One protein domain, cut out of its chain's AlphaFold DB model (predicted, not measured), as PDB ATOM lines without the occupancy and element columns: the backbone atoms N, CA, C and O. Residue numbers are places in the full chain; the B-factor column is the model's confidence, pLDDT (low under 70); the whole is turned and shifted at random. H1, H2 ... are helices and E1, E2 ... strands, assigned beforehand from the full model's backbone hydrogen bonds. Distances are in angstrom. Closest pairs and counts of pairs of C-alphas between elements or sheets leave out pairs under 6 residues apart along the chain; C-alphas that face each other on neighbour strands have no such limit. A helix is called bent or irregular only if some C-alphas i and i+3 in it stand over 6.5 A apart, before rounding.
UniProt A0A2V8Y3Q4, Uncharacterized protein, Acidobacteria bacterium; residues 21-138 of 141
ATOM      1  N   PRO A  21     218.021 200.358 195.543       91.75
ATOM      2  CA  PRO A  21     217.810 201.755 195.884       91.75
ATOM      3  C   PRO A  21     218.862 202.189 196.909       91.75
ATOM      4  O   PRO A  21     219.165 201.455 197.853       91.75
ATOM      5  N   LEU A  22     219.433 203.371 196.697       92.44
ATOM      6  CA  LEU A  22     220.425 203.983 197.578       92.44
ATOM      7  C   LEU A  22     219.789 205.107 198.382       92.44
ATOM      8  O   LEU A  22     219.924 205.162 199.600       92.44
ATOM      9  N   ARG A  23     219.048 205.981 197.704       91.81
ATOM     10  CA  ARG A  23     218.371 207.121 198.319       91.81
ATOM     11  C   ARG A  23     217.185 207.573 197.482       91.81
ATOM     12  O   ARG A  23     217.151 207.343 196.276       91.81
ATOM     13  N   SER A  24     216.215 208.202 198.126       90.62
ATOM     14  CA  SER A  24     215.095 208.868 197.463       90.62
ATOM     15  C   SER A  24     214.821 210.204 198.124       90.62
ATOM     16  O   SER A  24     215.217 210.425 199.269       90.62
ATOM     17  N   GLY A  25     214.133 211.093 197.421       88.31
ATOM     18  CA  GLY A  25     213.798 212.392 197.975       88.31
ATOM     19  C   GLY A  25     212.456 212.929 197.521       88.31
ATOM     20  O   GLY A  25     211.922 212.536 196.481       88.31
ATOM     21  N   LEU A  26     211.919 213.815 198.352       86.56
ATOM     22  CA  LEU A  26     210.669 214.534 198.170       86.56
ATOM     23  C   LEU A  26     210.928 216.014 198.440       86.56
ATOM     24  O   LEU A  26     211.430 216.369 199.504       86.56
ATOM     25  N   VAL A  27     210.539 216.868 197.504       87.06
ATOM     26  CA  VAL A  27     210.547 218.322 197.662       87.06
ATOM     27  C   VAL A  27     209.137 218.814 197.411       87.06
ATOM     28  O   VAL A  27     208.547 218.484 196.381       87.06
ATOM     29  N   ASN A  28     208.600 219.604 198.339       83.94
ATOM     30  CA  ASN A  28     207.255 220.173 198.251       83.94
ATOM     31  C   ASN A  28     206.134 219.143 198.001       83.94
ATOM     32  O   ASN A  28     205.104 219.478 197.415       83.94
ATOM     33  N   LEU A  29     206.312 217.905 198.467       79.00
ATOM     34  CA  LEU A  29     205.355 216.811 198.305       79.00
ATOM     35  C   LEU A  29     204.845 216.341 199.659       79.00
ATOM     36  O   LEU A  29     205.603 215.970 200.555       79.00
ATOM     37  N   TYR A  30     203.524 216.315 199.799       77.12
ATOM     38  CA  TYR A  30     202.831 216.107 201.060       77.12
ATOM     39  C   TYR A  30     203.413 217.034 202.141       77.12
ATOM     40  O   TYR A  30     203.902 218.127 201.867       77.12
ATOM     41  N   ARG A  31     203.390 216.614 203.401       75.44
ATOM     42  CA  ARG A  31     203.961 217.347 204.541       75.44
ATOM     43  C   ARG A  31     205.504 217.448 204.522       75.44
ATOM     44  O   ARG A  31     206.071 217.729 205.574       75.44
ATOM     45  N   TYR A  32     206.166 217.170 203.395       79.12
ATOM     46  CA  TYR A  32     207.616 217.278 203.231       79.12
ATOM     47  C   TYR A  32     207.965 218.499 202.377       79.12
ATOM     48  O   TYR A  32     207.572 218.591 201.213       79.12
ATOM     49  N   ASP A  33     208.728 219.419 202.960       81.19
ATOM     50  CA  ASP A  33     209.254 220.578 202.236       81.19
ATOM     51  C   ASP A  33     210.537 220.208 201.480       81.19
ATOM     52  O   ASP A  33     210.631 220.452 200.280       81.19
ATOM     53  N   ASP A  34     211.472 219.541 202.158       85.25
ATOM     54  CA  ASP A  34     212.680 218.934 201.594       85.25
ATOM     55  C   ASP A  34     213.060 217.732 202.469       85.25
ATOM     56  O   ASP A  34     213.345 217.881 203.661       85.25
ATOM     57  N   GLN A  35     212.976 216.526 201.916       87.06
ATOM     58  CA  GLN A  35     213.248 215.293 202.640       87.06
ATOM     59  C   GLN A  35     214.014 214.311 201.764       87.06
ATOM     60  O   GLN A  35     213.527 213.896 200.718       87.06
ATOM     61  N   GLU A  36     215.161 213.857 202.263       88.44
ATOM     62  CA  GLU A  36     215.943 212.760 201.692       88.44
ATOM     63  C   GLU A  36     215.837 211.518 202.593       88.44
ATOM     64  O   GLU A  36     215.817 211.619 203.823       88.44
ATOM     65  N   PHE A  37     215.756 210.338 201.984       87.50
ATOM     66  CA  PHE A  37     215.734 209.038 202.645       87.50
ATOM     67  C   PHE A  37     216.931 208.223 202.178       87.50
ATOM     68  O   PHE A  37     217.129 208.062 200.977       87.50
ATOM     69  N   HIS A  38     217.713 207.679 203.110       90.19
ATOM     70  CA  HIS A  38     218.834 206.788 202.799       90.19
ATOM     71  C   HIS A  38     218.421 205.338 203.031       90.19
ATOM     72  O   HIS A  38     217.906 204.983 204.093       90.19
ATOM     73  N   PHE A  39     218.648 204.498 202.028       89.88
ATOM     74  CA  PHE A  39     218.400 203.067 202.101       89.88
ATOM     75  C   PHE A  39     219.643 202.375 202.649       89.88
ATOM     76  O   PHE A  39     220.768 202.629 202.223       89.88
ATOM     77  N   HIS A  40     219.433 201.431 203.558       87.81
ATOM     78  CA  HIS A  40     220.484 200.564 204.065       87.81
ATOM     79  C   HIS A  40     220.399 199.212 203.353       87.81
ATOM     80  O   HIS A  40     219.439 198.460 203.548       87.81
ATOM     81  N   CYS A  41     221.380 198.908 202.499       85.75
ATOM     82  CA  CYS A  41     221.409 197.692 201.671       85.75
ATOM     83  C   CYS A  41     220.107 197.478 200.873       85.75
ATOM     84  O   CYS A  41     219.518 196.395 200.895       85.75
ATOM     85  N   GLY A  42     219.609 198.539 200.231       87.25
ATOM     86  CA  GLY A  42     218.375 198.494 199.446       87.25
ATOM     87  C   GLY A  42     217.079 198.495 200.264       87.25
ATOM     88  O   GLY A  42     216.007 198.311 199.693       87.25
ATOM     89  N   ARG A  43     217.140 198.690 201.588       86.75
ATOM     90  CA  ARG A  43     215.964 198.673 202.472       86.75
ATOM     91  C   ARG A  43     215.773 200.016 203.162       86.75
ATOM     92  O   ARG A  43     216.725 200.595 203.674       86.75
ATOM     93  N   LEU A  44     214.526 200.470 203.224       86.31
ATOM     94  CA  LEU A  44     214.125 201.672 203.945       86.31
ATOM     95  C   LEU A  44     213.240 201.281 205.127       86.31
ATOM     96  O   LEU A  44     212.255 200.563 204.959       86.31
ATOM     97  N   LEU A  45     213.584 201.763 206.321       82.94
ATOM     98  CA  LEU A  45     212.752 201.613 207.512       82.94
ATOM     99  C   LEU A  45     212.121 202.961 207.855       82.94
ATOM    100  O   LEU A  45     212.807 203.897 208.254       82.94
ATOM    101  N   LEU A  46     210.799 203.034 207.757       76.00
ATOM    102  CA  LEU A  46     210.039 204.210 208.159       76.00
ATOM    103  C   LEU A  46     209.519 204.013 209.578       76.00
ATOM    104  O   LEU A  46     208.743 203.098 209.850       76.00
ATOM    105  N   ARG A  47     209.955 204.878 210.494       71.69
ATOM    106  CA  ARG A  47     209.482 204.903 211.882       71.69
ATOM    107  C   ARG A  47     208.685 206.181 212.113       71.69
ATOM    108  O   ARG A  47     209.107 207.272 211.744       71.69
ATOM    109  N   GLY A  48     207.515 206.045 212.722       63.44
ATOM    110  CA  GLY A  48     206.644 207.160 213.066       63.44
ATOM    111  C   GLY A  48     205.352 206.664 213.703       63.44
ATOM    112  O   GLY A  48     205.038 205.479 213.618       63.44
ATOM    113  N   ASN A  49     204.604 207.568 214.337       52.91
ATOM    114  CA  ASN A  49     203.298 207.234 214.902       52.91
ATOM    115  C   ASN A  49     202.338 206.723 213.813       52.91
ATOM    116  O   ASN A  49     202.259 207.310 212.722       52.91
ATOM    117  N   ASN A  50     201.582 205.670 214.140       54.22
ATOM    118  CA  ASN A  50     200.505 205.144 213.302       54.22
ATOM    119  C   ASN A  50     199.532 206.278 212.916       54.22
ATOM    120  O   ASN A  50     199.176 207.101 213.755       54.22
ATOM    121  N   GLY A  51     199.131 206.342 211.641       54.66
ATOM    122  CA  GLY A  51     198.139 207.312 211.140       54.66
ATOM    123  C   GLY A  51     198.681 208.637 210.579       54.66
ATOM    124  O   GLY A  51     197.901 209.477 210.148       54.66
ATOM    125  N   THR A  52     200.002 208.841 210.520       57.47
ATOM    126  CA  THR A  52     200.601 210.110 210.037       57.47
ATOM    127  C   THR A  52     200.843 210.191 208.523       57.47
ATOM    128  O   THR A  52     201.377 211.187 208.039       57.47
ATOM    129  N   GLY A  53     200.487 209.152 207.759       56.66
ATOM    130  CA  GLY A  53     200.594 209.144 206.292       56.66
ATOM    131  C   GLY A  53     202.017 209.014 205.724       56.66
ATOM    132  O   GLY A  53     202.171 208.957 204.508       56.66
ATOM    133  N   LYS A  54     203.058 208.903 206.567       64.25
ATOM    134  CA  LYS A  54     204.477 208.860 206.145       64.25
ATOM    135  C   LYS A  54     204.794 207.712 205.177       64.25
ATOM    136  O   LYS A  54     205.496 207.925 204.197       64.25
ATOM    137  N   SER A  55     204.253 206.519 205.430       63.72
ATOM    138  CA  SER A  55     204.469 205.340 204.575       63.72
ATOM    139  C   SER A  55     203.653 205.376 203.282       63.72
ATOM    140  O   SER A  55     204.031 204.720 202.320       63.72
ATOM    141  N   ARG A  56     202.556 206.147 203.244       66.25
ATOM    142  CA  ARG A  56     201.639 206.224 202.094       66.25
ATOM    143  C   ARG A  56     202.330 206.872 200.902       66.25
ATOM    144  O   ARG A  56     202.427 206.258 199.852       66.25
ATOM    145  N   VAL A  57     202.876 208.070 201.099       65.19
ATOM    146  CA  VAL A  57     203.522 208.846 200.028       65.19
ATOM    147  C   VAL A  57     204.721 208.097 199.447       65.19
ATOM    148  O   VAL A  57     204.874 208.034 198.236       65.19
ATOM    149  N   LEU A  58     205.524 207.450 200.295       67.38
ATOM    150  CA  LEU A  58     206.695 206.688 199.854       67.38
ATOM    151  C   LEU A  58     206.347 205.387 199.126       67.38
ATOM    152  O   LEU A  58     207.025 205.026 198.167       67.38
ATOM    153  N   ALA A  59     205.284 204.694 199.539       64.69
ATOM    154  CA  ALA A  59     204.833 203.479 198.860       64.69
ATOM    155  C   ALA A  59     204.318 203.756 197.438       64.69
ATOM    156  O   ALA A  59     204.409 202.888 196.578       64.69
ATOM    157  N   LEU A  60     203.805 204.963 197.195       62.62
ATOM    158  CA  LEU A  60     203.239 205.381 195.909       62.62
ATOM    159  C   LEU A  60     204.261 206.112 195.032       62.62
ATOM    160  O   LEU A  60     204.131 206.124 193.811       62.62
ATOM    161  N   GLN A  61     205.317 206.648 195.648       69.88
ATOM    162  CA  GLN A  61     206.470 207.235 194.974       69.88
ATOM    163  C   GLN A  61     207.151 206.234 194.030       69.88
ATOM    164  O   GLN A  61     207.503 206.579 192.907       69.88
ATOM    165  N   LEU A  62     207.342 204.990 194.486       67.75
ATOM    166  CA  LEU A  62     208.115 203.988 193.751       67.75
ATOM    167  C   LEU A  62     207.420 203.523 192.458       67.75
ATOM    168  O   LEU A  62     208.069 203.563 191.416       67.75
ATOM    169  N   PRO A  63     206.133 203.111 192.477       67.19
ATOM    170  CA  PRO A  63     205.421 202.750 191.255       67.19
ATOM    171  C   PRO A  63     205.329 203.933 190.289       67.19
ATOM    172  O   PRO A  63     205.650 203.770 189.117       67.19
ATOM    173  N   PHE A  64     205.006 205.129 190.797       69.75
ATOM    174  CA  PHE A  64     204.916 206.344 189.989       69.75
ATOM    175  C   PHE A  64     206.232 206.685 189.277       69.75
ATOM    176  O   PHE A  64     206.231 206.962 188.083       69.75
ATOM    177  N   LEU A  65     207.374 206.619 189.966       73.00
ATOM    178  CA  LEU A  65     208.674 206.887 189.340       73.00
ATOM    179  C   LEU A  65     209.078 205.828 188.301       73.00
ATOM    180  O   LEU A  65     209.927 206.111 187.459       73.00
ATOM    181  N   LEU A  66     208.510 204.619 188.365       69.38
ATOM    182  CA  LEU A  66     208.833 203.529 187.446       69.38
ATOM    183  C   LEU A  66     207.983 203.537 186.174       69.38
ATOM    184  O   LEU A  66     208.525 203.224 185.113       69.38
ATOM    185  N   ASP A  67     206.691 203.866 186.256       70.06
ATOM    186  CA  ASP A  67     205.796 203.836 185.086       70.06
ATOM    187  C   ASP A  67     205.108 205.156 184.734       70.06
ATOM    188  O   ASP A  67     204.483 205.243 183.678       70.06
ATOM    189  N   GLY A  68     205.266 206.197 185.551       63.66
ATOM    190  CA  GLY A  68     204.684 207.513 185.298       63.66
ATOM    191  C   GLY A  68     203.157 207.547 185.389       63.66
ATOM    192  O   GLY A  68     202.554 208.518 184.936       63.66
ATOM    193  N   GLU A  69     202.519 206.510 185.943       68.31
ATOM    194  CA  GLU A  69     201.062 206.421 186.024       68.31
ATOM    195  C   GLU A  69     200.526 207.163 187.253       68.31
ATOM    196  O   GLU A  69     200.839 206.823 188.398       68.31
ATOM    197  N   THR A  70     199.672 208.157 187.015       64.62
ATOM    198  CA  THR A  70     199.128 209.055 188.050       64.62
ATOM    199  C   THR A  70     197.653 208.812 188.321       64.62
ATOM    200  O   THR A  70     197.021 209.567 189.062       64.62
ATOM    201  N   SER A  71     197.072 207.780 187.708       65.00
ATOM    202  CA  SER A  71     195.671 207.443 187.896       65.00
ATOM    203  C   SER A  71     195.338 207.268 189.385       65.00
ATOM    204  O   SER A  71     196.066 206.567 190.089       65.00
ATOM    205  N   PRO A  72     194.206 207.812 189.877       61.06
ATOM    206  CA  PRO A  72     193.861 207.818 191.303       61.06
ATOM    207  C   PRO A  72     193.954 206.446 191.986       61.06
ATOM    208  O   PRO A  72     194.446 206.338 193.098       61.06
ATOM    209  N   HIS A  73     193.590 205.365 191.292       62.19
ATOM    210  CA  HIS A  73     193.659 203.996 191.821       62.19
ATOM    211  C   HIS A  73     195.091 203.474 192.078       62.19
ATOM    212  O   HIS A  73     195.263 202.448 192.731       62.19
ATOM    213  N   ARG A  74     196.118 204.151 191.552       63.84
ATOM    214  CA  ARG A  74     197.546 203.823 191.710       63.84
ATOM    215  C   ARG A  74     198.239 204.683 192.756       63.84
ATOM    216  O   ARG A  74     199.243 204.253 193.314       63.84
ATOM    217  N   VAL A  75     197.711 205.881 192.994       59.59
ATOM    218  CA  VAL A  75     198.273 206.901 193.889       59.59
ATOM    219  C   VAL A  75     197.414 207.135 195.138       59.59
ATOM    220  O   VAL A  75     197.788 207.911 196.008       59.59
ATOM    221  N   GLU A  76     196.297 206.417 195.280       64.31
ATOM    222  CA  GLU A  76     195.469 206.383 196.483       64.31
ATOM    223  C   GLU A  76     195.224 204.931 196.920       64.31
ATOM    224  O   GLU A  76     194.482 204.205 196.258       64.31
ATOM    225  N   PRO A  77     195.782 204.479 198.060       53.75
ATOM    226  CA  PRO A  77     195.629 203.099 198.523       53.75
ATOM    227  C   PRO A  77     194.194 202.768 198.948       53.75
ATOM    228  O   PRO A  77     193.821 201.601 198.972       53.75
ATOM    229  N   ASP A  78     193.403 203.790 199.287       59.12
ATOM    230  CA  ASP A  78     192.004 203.634 199.700       59.12
ATOM    231  C   ASP A  78     191.041 203.643 198.497       59.12
ATOM    232  O   ASP A  78     189.833 203.516 198.681       59.12
ATOM    233  N   GLY A  79     191.549 203.833 197.269       51.84
ATOM    234  CA  GLY A  79     190.738 203.874 196.046       51.84
ATOM    235  C   GLY A  79     189.778 205.067 195.950       51.84
ATOM    236  O   GLY A  79     188.899 205.074 195.089       51.84
ATOM    237  N   ASP A  80     189.930 206.068 196.819       54.59
ATOM    238  CA  ASP A  80     189.099 207.270 196.836       54.59
ATOM    239  C   ASP A  80     189.466 208.187 195.663       54.59
ATOM    240  O   ASP A  80     190.466 208.905 195.689       54.59
ATOM    241  N   SER A  81     188.635 208.170 194.622       49.22
ATOM    242  CA  SER A  81     188.826 208.947 193.394       49.22
ATOM    243  C   SER A  81     188.735 210.464 193.594       49.22
ATOM    244  O   SER A  81     189.118 211.216 192.692       49.22
ATOM    245  N   ALA A  82     188.259 210.928 194.757       50.88
ATOM    246  CA  ALA A  82     188.241 212.345 195.108       50.88
ATOM    247  C   ALA A  82     189.620 212.865 195.548       50.88
ATOM    248  O   ALA A  82     189.871 214.071 195.474       50.88
ATOM    249  N   LYS A  83     190.534 211.982 195.972       57.62
ATOM    250  CA  LYS A  83     191.907 212.341 196.347       57.62
ATOM    251  C   LYS A  83     192.808 212.163 195.135       57.62
ATOM    252  O   LYS A  83     193.340 211.099 194.865       57.62
ATOM    253  N   ARG A  84     192.903 213.204 194.320       62.72
ATOM    254  CA  ARG A  84     193.783 213.171 193.151       62.72
ATOM    255  C   ARG A  84     195.245 213.370 193.569       62.72
ATOM    256  O   ARG A  84     195.499 213.856 194.672       62.72
ATOM    257  N   PHE A  85     196.196 213.009 192.709       66.31
ATOM    258  CA  PHE A  85     197.631 213.157 192.988       66.31
ATOM    259  C   PHE A  85     197.995 214.601 193.373       66.31
ATOM    260  O   PHE A  85     198.754 214.814 194.313       66.31
ATOM    261  N   GLU A  86     197.320 215.568 192.757       67.31
ATOM    262  CA  GLU A  86     197.393 217.010 192.986       67.31
ATOM    263  C   GLU A  86     197.116 217.379 194.454       67.31
ATOM    264  O   GLU A  86     197.677 218.337 194.984       67.31
ATOM    265  N   TRP A  87     196.305 216.593 195.178       72.69
ATOM    266  CA  TRP A  87     196.145 216.783 196.619       72.69
ATOM    267  C   TRP A  87     197.477 216.610 197.345       72.69
ATOM    268  O   TRP A  87     197.764 217.407 198.234       72.69
ATOM    269  N   ASN A  88     198.310 215.632 196.959       70.81
ATOM    270  CA  ASN A  88     199.636 215.420 197.549       70.81
ATOM    271  C   ASN A  88     200.536 216.650 197.390       70.81
ATOM    272  O   ASN A  88     201.357 216.910 198.266       70.81
ATOM    273  N   LEU A  89     200.340 217.438 196.339       72.94
ATOM    274  CA  LEU A  89     201.075 218.667 196.078       72.94
ATOM    275  C   LEU A  89     200.470 219.877 196.822       72.94
ATOM    276  O   LEU A  89     201.171 220.602 197.537       72.94
ATOM    277  N   LEU A  90     199.154 220.066 196.707       75.62
ATOM    278  CA  LEU A  90     198.446 221.272 197.146       75.62
ATOM    279  C   LEU A  90     198.002 221.246 198.614       75.62
ATOM    280  O   LEU A  90     197.896 222.297 199.249       75.62
ATOM    281  N   MET A  91     197.721 220.063 199.170       75.50
ATOM    282  CA  MET A  91     197.262 219.852 200.554       75.50
ATOM    283  C   MET A  91     196.039 220.691 200.974       75.50
ATOM    284  O   MET A  91     195.816 220.891 202.171       75.50
ATOM    285  N   GLY A  92     195.272 221.217 200.010       74.62
ATOM    286  CA  GLY A  92     194.164 222.152 200.249       74.62
ATOM    287  C   GLY A  92     194.602 223.486 200.857       74.62
ATOM    288  O   GLY A  92     193.790 224.168 201.475       74.62
ATOM    289  N   LYS A  93     195.895 223.812 200.752       77.56
ATOM    290  CA  LYS A  93     196.520 225.010 201.328       77.56
ATOM    291  C   LYS A  93     197.150 225.924 200.285       77.56
ATOM    292  O   LYS A  93     197.350 227.098 200.576       77.56
ATOM    293  N   TYR A  94     197.508 225.380 199.129       76.31
ATOM    294  CA  TYR A  94     198.184 226.095 198.055       76.31
ATOM    295  C   TYR A  94     197.319 226.068 196.794       76.31
ATOM    296  O   TYR A  94     196.676 225.055 196.528       76.31
ATOM    297  N   ASP A  95     197.336 227.163 196.032       75.88
ATOM    298  CA  ASP A  95     196.610 227.291 194.756       75.88
ATOM    299  C   ASP A  95     197.469 226.870 193.543       75.88
ATOM    300  O   ASP A  95     196.938 226.480 192.508       75.88
ATOM    301  N   ASP A  96     198.799 226.950 193.673       78.75
ATOM    302  CA  ASP A  96     199.809 226.448 192.732       78.75
ATOM    303  C   ASP A  96     201.075 226.100 193.528       78.75
ATOM    304  O   ASP A  96     201.513 226.865 194.394       78.75
ATOM    305  N   ARG A  97     201.661 224.932 193.264       80.62
ATOM    306  CA  ARG A  97     202.910 224.484 193.886       80.62
ATOM    307  C   ARG A  97     203.666 223.606 192.901       80.62
ATOM    308  O   ARG A  97     203.053 222.893 192.121       80.62
ATOM    309  N   LEU A  98     204.994 223.660 192.958       82.50
ATOM    310  CA  LEU A  98     205.894 222.787 192.210       82.50
ATOM    311  C   LEU A  98     206.574 221.820 193.179       82.50
ATOM    312  O   LEU A  98     207.230 222.253 194.132       82.50
ATOM    313  N   GLY A  99     206.384 220.529 192.936       83.31
ATOM    314  CA  GLY A  99     206.919 219.431 193.726       83.31
ATOM    315  C   GLY A  99     207.833 218.547 192.896       83.31
ATOM    316  O   GLY A  99     207.676 218.441 191.683       83.31
ATOM    317  N   TYR A 100     208.792 217.911 193.560       84.38
ATOM    318  CA  TYR A 100     209.707 216.969 192.928       84.38
ATOM    319  C   TYR A 100     209.840 215.707 193.751       84.38
ATOM    320  O   TYR A 100     209.921 215.737 194.979       84.38
ATOM    321  N   THR A 101     209.946 214.594 193.049       85.81
ATOM    322  CA  THR A 101     210.251 213.295 193.625       85.81
ATOM    323  C   THR A 101     211.336 212.616 192.809       85.81
ATOM    324  O   THR A 101     211.349 212.719 191.582       85.81
ATOM    325  N   TRP A 102     212.241 211.908 193.473       88.56
ATOM    326  CA  TRP A 102     213.297 211.162 192.800       88.56
ATOM    327  C   TRP A 102     213.727 209.935 193.599       88.56
ATOM    328  O   TRP A 102     213.547 209.868 194.818       88.56
ATOM    329  N   ILE A 103     214.321 208.970 192.904       89.31
ATOM    330  CA  ILE A 103     215.003 207.824 193.501       89.31
ATOM    331  C   ILE A 103     216.269 207.496 192.718       89.31
ATOM    332  O   ILE A 103     216.274 207.493 191.489       89.31
ATOM    333  N   GLU A 104     217.338 207.209 193.449       91.62
ATOM    334  CA  GLU A 104     218.623 206.782 192.917       91.62
ATOM    335  C   GLU A 104     218.858 205.314 193.262       91.62
ATOM    336  O   GLU A 104     218.763 204.890 194.418       91.62
ATOM    337  N   PHE A 105     219.180 204.534 192.238       91.62
ATOM    338  CA  PHE A 105     219.624 203.157 192.341       91.62
ATOM    339  C   PHE A 105     221.126 203.083 192.104       91.62
ATOM    340  O   PHE A 105     221.679 203.853 191.320       91.62
ATOM    341  N   GLY A 106     221.766 202.096 192.721       93.31
ATOM    342  CA  GLY A 106     223.157 201.766 192.471       93.31
ATOM    343  C   GLY A 106     223.381 200.271 192.324       93.31
ATOM    344  O   GLY A 106     222.624 199.460 192.863       93.31
ATOM    345  N   ARG A 107     224.445 199.911 191.613       93.81
ATOM    346  CA  ARG A 107     225.029 198.565 191.598       93.81
ATOM    347  C   ARG A 107     226.549 198.674 191.468       93.81
ATOM    348  O   ARG A 107     227.033 199.645 190.898       93.81
ATOM    349  N   ARG A 108     227.277 197.657 191.920       93.62
ATOM    350  CA  ARG A 108     228.726 197.528 191.716       93.62
ATOM    351  C   ARG A 108     229.005 196.339 190.810       93.62
ATOM    352  O   ARG A 108     228.545 195.242 191.115       93.62
ATOM    353  N   ASP A 109     229.672 196.547 189.681       91.88
ATOM    354  CA  ASP A 109     230.010 195.439 188.781       91.88
ATOM    355  C   ASP A 109     231.182 194.588 189.295       91.88
ATOM    356  O   ASP A 109     231.801 194.898 190.314       91.88
ATOM    357  N   ASP A 110     231.478 193.492 188.592       91.06
ATOM    358  CA  ASP A 110     232.523 192.541 188.990       91.06
ATOM    359  C   ASP A 110     233.939 193.149 188.937       91.06
ATOM    360  O   ASP A 110     234.857 192.621 189.560       91.06
ATOM    361  N   ALA A 111     234.120 194.272 188.230       91.56
ATOM    362  CA  ALA A 111     235.365 195.037 188.203       91.56
ATOM    363  C   ALA A 111     235.462 196.051 189.360       91.56
ATOM    364  O   ALA A 111     236.454 196.772 189.468       91.56
ATOM    365  N   GLY A 112     234.449 196.112 190.231       89.38
ATOM    366  CA  GLY A 112     234.383 197.048 191.350       89.38
ATOM    367  C   GLY A 112     233.920 198.451 190.960       89.38
ATOM    368  O   GLY A 112     233.980 199.345 191.802       89.38
ATOM    369  N   CYS A 113     233.451 198.658 189.725       90.25
ATOM    370  CA  CYS A 113     232.965 199.954 189.266       90.25
ATOM    371  C   CYS A 113     231.522 200.191 189.729       90.25
ATOM    372  O   CYS A 113     230.659 199.312 189.610       90.25
ATOM    373  N   ASP A 114     231.263 201.388 190.256       91.25
ATOM    374  CA  ASP A 114     229.943 201.810 190.715       91.25
ATOM    375  C   ASP A 114     229.124 202.385 189.549       91.25
ATOM    376  O   ASP A 114     229.570 203.261 188.810       91.25
ATOM    377  N   HIS A 115     227.894 201.894 189.393       90.69
ATOM    378  CA  HIS A 115     226.928 202.368 188.402       90.69
ATOM    379  C   HIS A 115     225.726 202.955 189.124       90.69
ATOM    380  O   HIS A 115     225.190 202.316 190.032       90.69
ATOM    381  N   TYR A 116     225.250 204.105 188.656       90.31
ATOM    382  CA  TYR A 116     224.101 204.799 189.234       90.31
ATOM    383  C   TYR A 116     222.996 205.000 188.203       90.31
ATOM    384  O   TYR A 116     223.275 205.180 187.020       90.31
ATOM    385  N   LEU A 117     221.744 204.971 188.653       89.00
ATOM    386  CA  LEU A 117     220.564 205.278 187.851       89.00
ATOM    387  C   LEU A 117     219.597 206.097 188.697       89.00
ATOM    388  O   LEU A 117     219.040 205.576 189.661       89.00
ATOM    389  N   THR A 118     219.342 207.335 188.291       88.88
ATOM    390  CA  THR A 118     218.356 208.194 188.958       88.88
ATOM    391  C   THR A 118     217.122 208.359 188.086       88.88
ATOM    392  O   THR A 118     217.240 208.622 186.888       88.88
ATOM    393  N   LEU A 119     215.951 208.189 188.702       85.62
ATOM    394  CA  LEU A 119     214.641 208.503 188.137       85.62
ATOM    395  C   LEU A 119     214.076 209.702 188.894       85.62
ATOM    396  O   LEU A 119     214.091 209.706 190.126       85.62
ATOM    397  N   GLY A 120     213.578 210.700 188.172       85.81
ATOM    398  CA  GLY A 120     213.002 211.908 188.749       85.81
ATOM    399  C   GLY A 120     211.716 212.326 188.047       85.81
ATOM    400  O   GLY A 120     211.515 212.064 186.860       85.81
ATOM    401  N   CYS A 121     210.840 212.995 188.789       82.69
ATOM    402  CA  CYS A 121     209.647 213.628 188.251       82.69
ATOM    403  C   CYS A 121     209.370 214.946 188.979       82.69
ATOM    404  O   CYS A 121     209.534 215.033 190.199       82.69
ATOM    405  N   GLY A 122     208.964 215.958 188.212       80.44
ATOM    406  CA  GLY A 122     208.447 217.222 188.719       80.44
ATOM    407  C   GLY A 122     206.970 217.384 188.373       80.44
ATOM    408  O   GLY A 122     206.544 217.027 187.275       80.44
ATOM    409  N   GLU A 123     206.204 217.948 189.298       75.19
ATOM    410  CA  GLU A 123     204.777 218.217 189.139       75.19
ATOM    411  C   GLU A 123     204.473 219.667 189.504       75.19
ATOM    412  O   GLU A 123     204.934 220.157 190.534       75.19
ATOM    413  N   ARG A 124     203.665 220.341 188.683       77.00
ATOM    414  CA  ARG A 124     203.114 221.657 188.989       77.00
ATOM    415  C   ARG A 124     201.622 221.670 188.707       77.00
ATOM    416  O   ARG A 124     201.201 221.258 187.626       77.00
ATOM    417  N   GLU A 125     200.843 222.220 189.627       64.94
ATOM    418  CA  GLU A 125     199.428 222.462 189.365       64.94
ATOM    419  C   GLU A 125     199.296 223.394 188.145       64.94
ATOM    420  O   GLU A 125     199.981 224.411 188.046       64.94
ATOM    421  N   ARG A 126     198.433 223.027 187.186       58.84
ATOM    422  CA  ARG A 126     198.165 223.715 185.900       58.84
ATOM    423  C   ARG A 126     199.104 223.486 184.703       58.84
ATOM    424  O   ARG A 126     198.730 223.928 183.614       58.84
ATOM    425  N   HIS A 127     200.227 222.764 184.806       53.94
ATOM    426  CA  HIS A 127     201.073 222.449 183.635       53.94
ATOM    427  C   HIS A 127     201.556 220.987 183.610       53.94
ATOM    428  O   HIS A 127     202.086 220.463 184.581       53.94
ATOM    429  N   ARG A 128     201.337 220.326 182.465       47.44
ATOM    430  CA  ARG A 128     201.471 218.874 182.272       47.44
ATOM    431  C   ARG A 128     202.935 218.420 182.113       47.44
ATOM    432  O   ARG A 128     203.601 218.888 181.200       47.44
ATOM    433  N   TRP A 129     203.331 217.467 182.962       56.44
ATOM    434  CA  TRP A 129     204.452 216.503 182.941       56.44
ATOM    435  C   TRP A 129     205.707 216.814 182.101       56.44
ATOM    436  O   TRP A 129     205.690 216.677 180.879       56.44
ATOM    437  N   GLU A 130     206.846 216.994 182.778       48.25
ATOM    438  CA  GLU A 130     208.158 216.609 182.244       48.25
ATOM    439  C   GLU A 130     208.753 215.517 183.150       48.25
ATOM    440  O   GLU A 130     209.073 215.744 184.319       48.25
ATOM    441  N   VAL A 131     208.879 214.292 182.627       50.50
ATOM    442  CA  VAL A 131     209.711 213.253 183.247       50.50
ATOM    443  C   VAL A 131     211.149 213.666 182.985       50.50
ATOM    444  O   VAL A 131     211.644 213.525 181.865       50.50
ATOM    445  N   VAL A 132     211.798 214.235 183.995       54.59
ATOM    446  CA  VAL A 132     213.137 214.780 183.822       54.59
ATOM    447  C   VAL A 132     214.163 213.818 184.409       54.59
ATOM    448  O   VAL A 132     214.231 213.593 185.615       54.59
ATOM    449  N   PHE A 133     214.990 213.319 183.491       52.16
ATOM    450  CA  PHE A 133     216.275 212.655 183.685       52.16
ATOM    451  C   PHE A 133     216.248 211.150 183.982       52.16
ATOM    452  O   PHE A 133     215.876 210.683 185.053       52.16
ATOM    453  N   ARG A 134     216.799 210.399 183.021       50.62
ATOM    454  CA  ARG A 134     217.455 209.110 183.239       50.62
ATOM    455  C   ARG A 134     218.954 209.379 183.204       50.62
ATOM    456  O   ARG A 134     219.547 209.379 182.129       50.62
ATOM    457  N   HIS A 135     219.560 209.681 184.346       48.81
ATOM    458  CA  HIS A 135     221.011 209.844 184.394       48.81
ATOM    459  C   HIS A 135     221.632 208.509 184.803       48.81
ATOM    460  O   HIS A 135     221.475 208.073 185.942       48.81
ATOM    461  N   ALA A 136     222.280 207.839 183.849       49.47
ATOM    462  CA  ALA A 136     223.218 206.772 184.152       49.47
ATOM    463  C   ALA A 136     224.584 207.439 184.330       49.47
ATOM    464  O   ALA A 136     225.223 207.781 183.335       49.47
ATOM    465  N   ALA A 137     224.987 207.712 185.572       45.06
ATOM    466  CA  ALA A 137     226.323 208.244 185.811       45.06
ATOM    467  C   ALA A 137     227.314 207.105 185.557       45.06
ATOM    468  O   ALA A 137     227.399 206.162 186.347       45.06
ATOM    469  N   LYS A 138     227.994 207.168 184.415       39.44
ATOM    470  CA  LYS A 138     229.219 206.422 184.164       39.44
ATOM    471  C   LYS A 138     230.349 207.421 184.378       39.44
ATOM    472  O   LYS A 138     230.368 208.448 183.708       39.44
TER     473      LYS A 138
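AT A GLANCE: This is residues 21 to 138 of the 141 residues of an uncharacterized protein of Acidobacteria bacterium (UniProt A0A2V8Y3Q4). One twisted antiparallel sheet of five strands forms a wall, with helix H1 laid across one of its faces and the short helix H3 on that same face, beside the strands near Leu 29 and Gly 99; no named helix is on the other face. The long hairpin of E3 and E4 runs along the longest axis, the small helix H2 packs on H1 away from the sheet, and E5 lies past E4 without joining the sheet. The printed part has 118 residues, with three named helices and six named strands in the order E1 E2 H1 H2 H3 E3 E4 E5 E6, and its class is mixed, helices and strands. The sheet runs E2 E1 E3 E4 E6. The whole is compact, with a radius of gyration of the C-alphas of 15.3 A and spans of 50 by 35 by 25 A.

IN THESE COORDINATES: E1 is residues 21 to 29, 19.7 A long, and its first C-alpha, Pro 21, is at (217.810, 201.755, 195.884). E2 is residues 32 to 38, 15.4 A long. H1, residues 54 to 67, is the longest helix at 21.7 A and starts with C-alpha 54 at (204.477, 208.860, 206.145); it is neither bent nor irregular, but only just: C-alphas 54 and 57 are 6.2 A apart. H2 is residues 72 to 75 and H3 is residues 85 to 90. E3, residues 98 to 108, is 34.1 A long, and E4, residues 114 to 124, is 33.4 A long. E5 is residues 127 to 130, and E6 is residues 134 to 137, ending with C-alpha 137 at (226.323, 208.244, 185.811).

HOW THE PARTS SIT: E1 and E2 form a hairpin, antiparallel at 176 degrees, with N 26 and O 35 at 2.9 A. E1 is also antiparallel to E3, with N 25 and O 102 at 2.9 A. E3 and E4 form the second hairpin, at 168 degrees, with N 103 and O 119 at 2.9 A and N 107 and O 115 at 3.0 A. E6 is antiparallel to E4 at 151 degrees, with N 118 and O 135 at 3.3 A. E2 and E6 are the edge strands. E5 meets E4 only at a point, where C-alphas 124 and 127 are 5.8 A apart, and E5 and E6 are apart. H1 is on the sheet at a height over the sheet of 9.2 A, over E4 and only just over E1 and E3, with 3 of its C-alphas falling on each of these two. It runs across the strands, at 77 degrees to E4 on the local plane, and its closest C-alphas to E4 are those of Leu 65 and Leu 119, 6.3 A. H3 is on the same face at a height over the sheet of 6.5 A, over none of the strands; its closest C-alphas to E1 are those of Leu 89 and Leu 29, 5.2 A. H1 touches H2 with residues 60 to 64 alone, the closest C-alphas being those of Leu 60 and Val 75, 5.6 A. H2 and H3 are close but not clearly touching, with the C-alphas of Val 75 and Phe 85 6.4 A apart. O i to N i+4 pairs are within hydrogen-bond range for 7 of 10 in H1 and 1 of 2 in H3; H2 is too short for such a pair.

THE WHOLE: The two C-alphas farthest apart are those of Asp 95 and Ala 111, at 50.8 A. The printed part has no cut. The link from E2 to H1, residues 39 to 53, is long. The mean pLDDT of the printed part is 73.3, and 51 residues are under 70: residues 48 to 64, 66, 68 to 86 and 125 to 138.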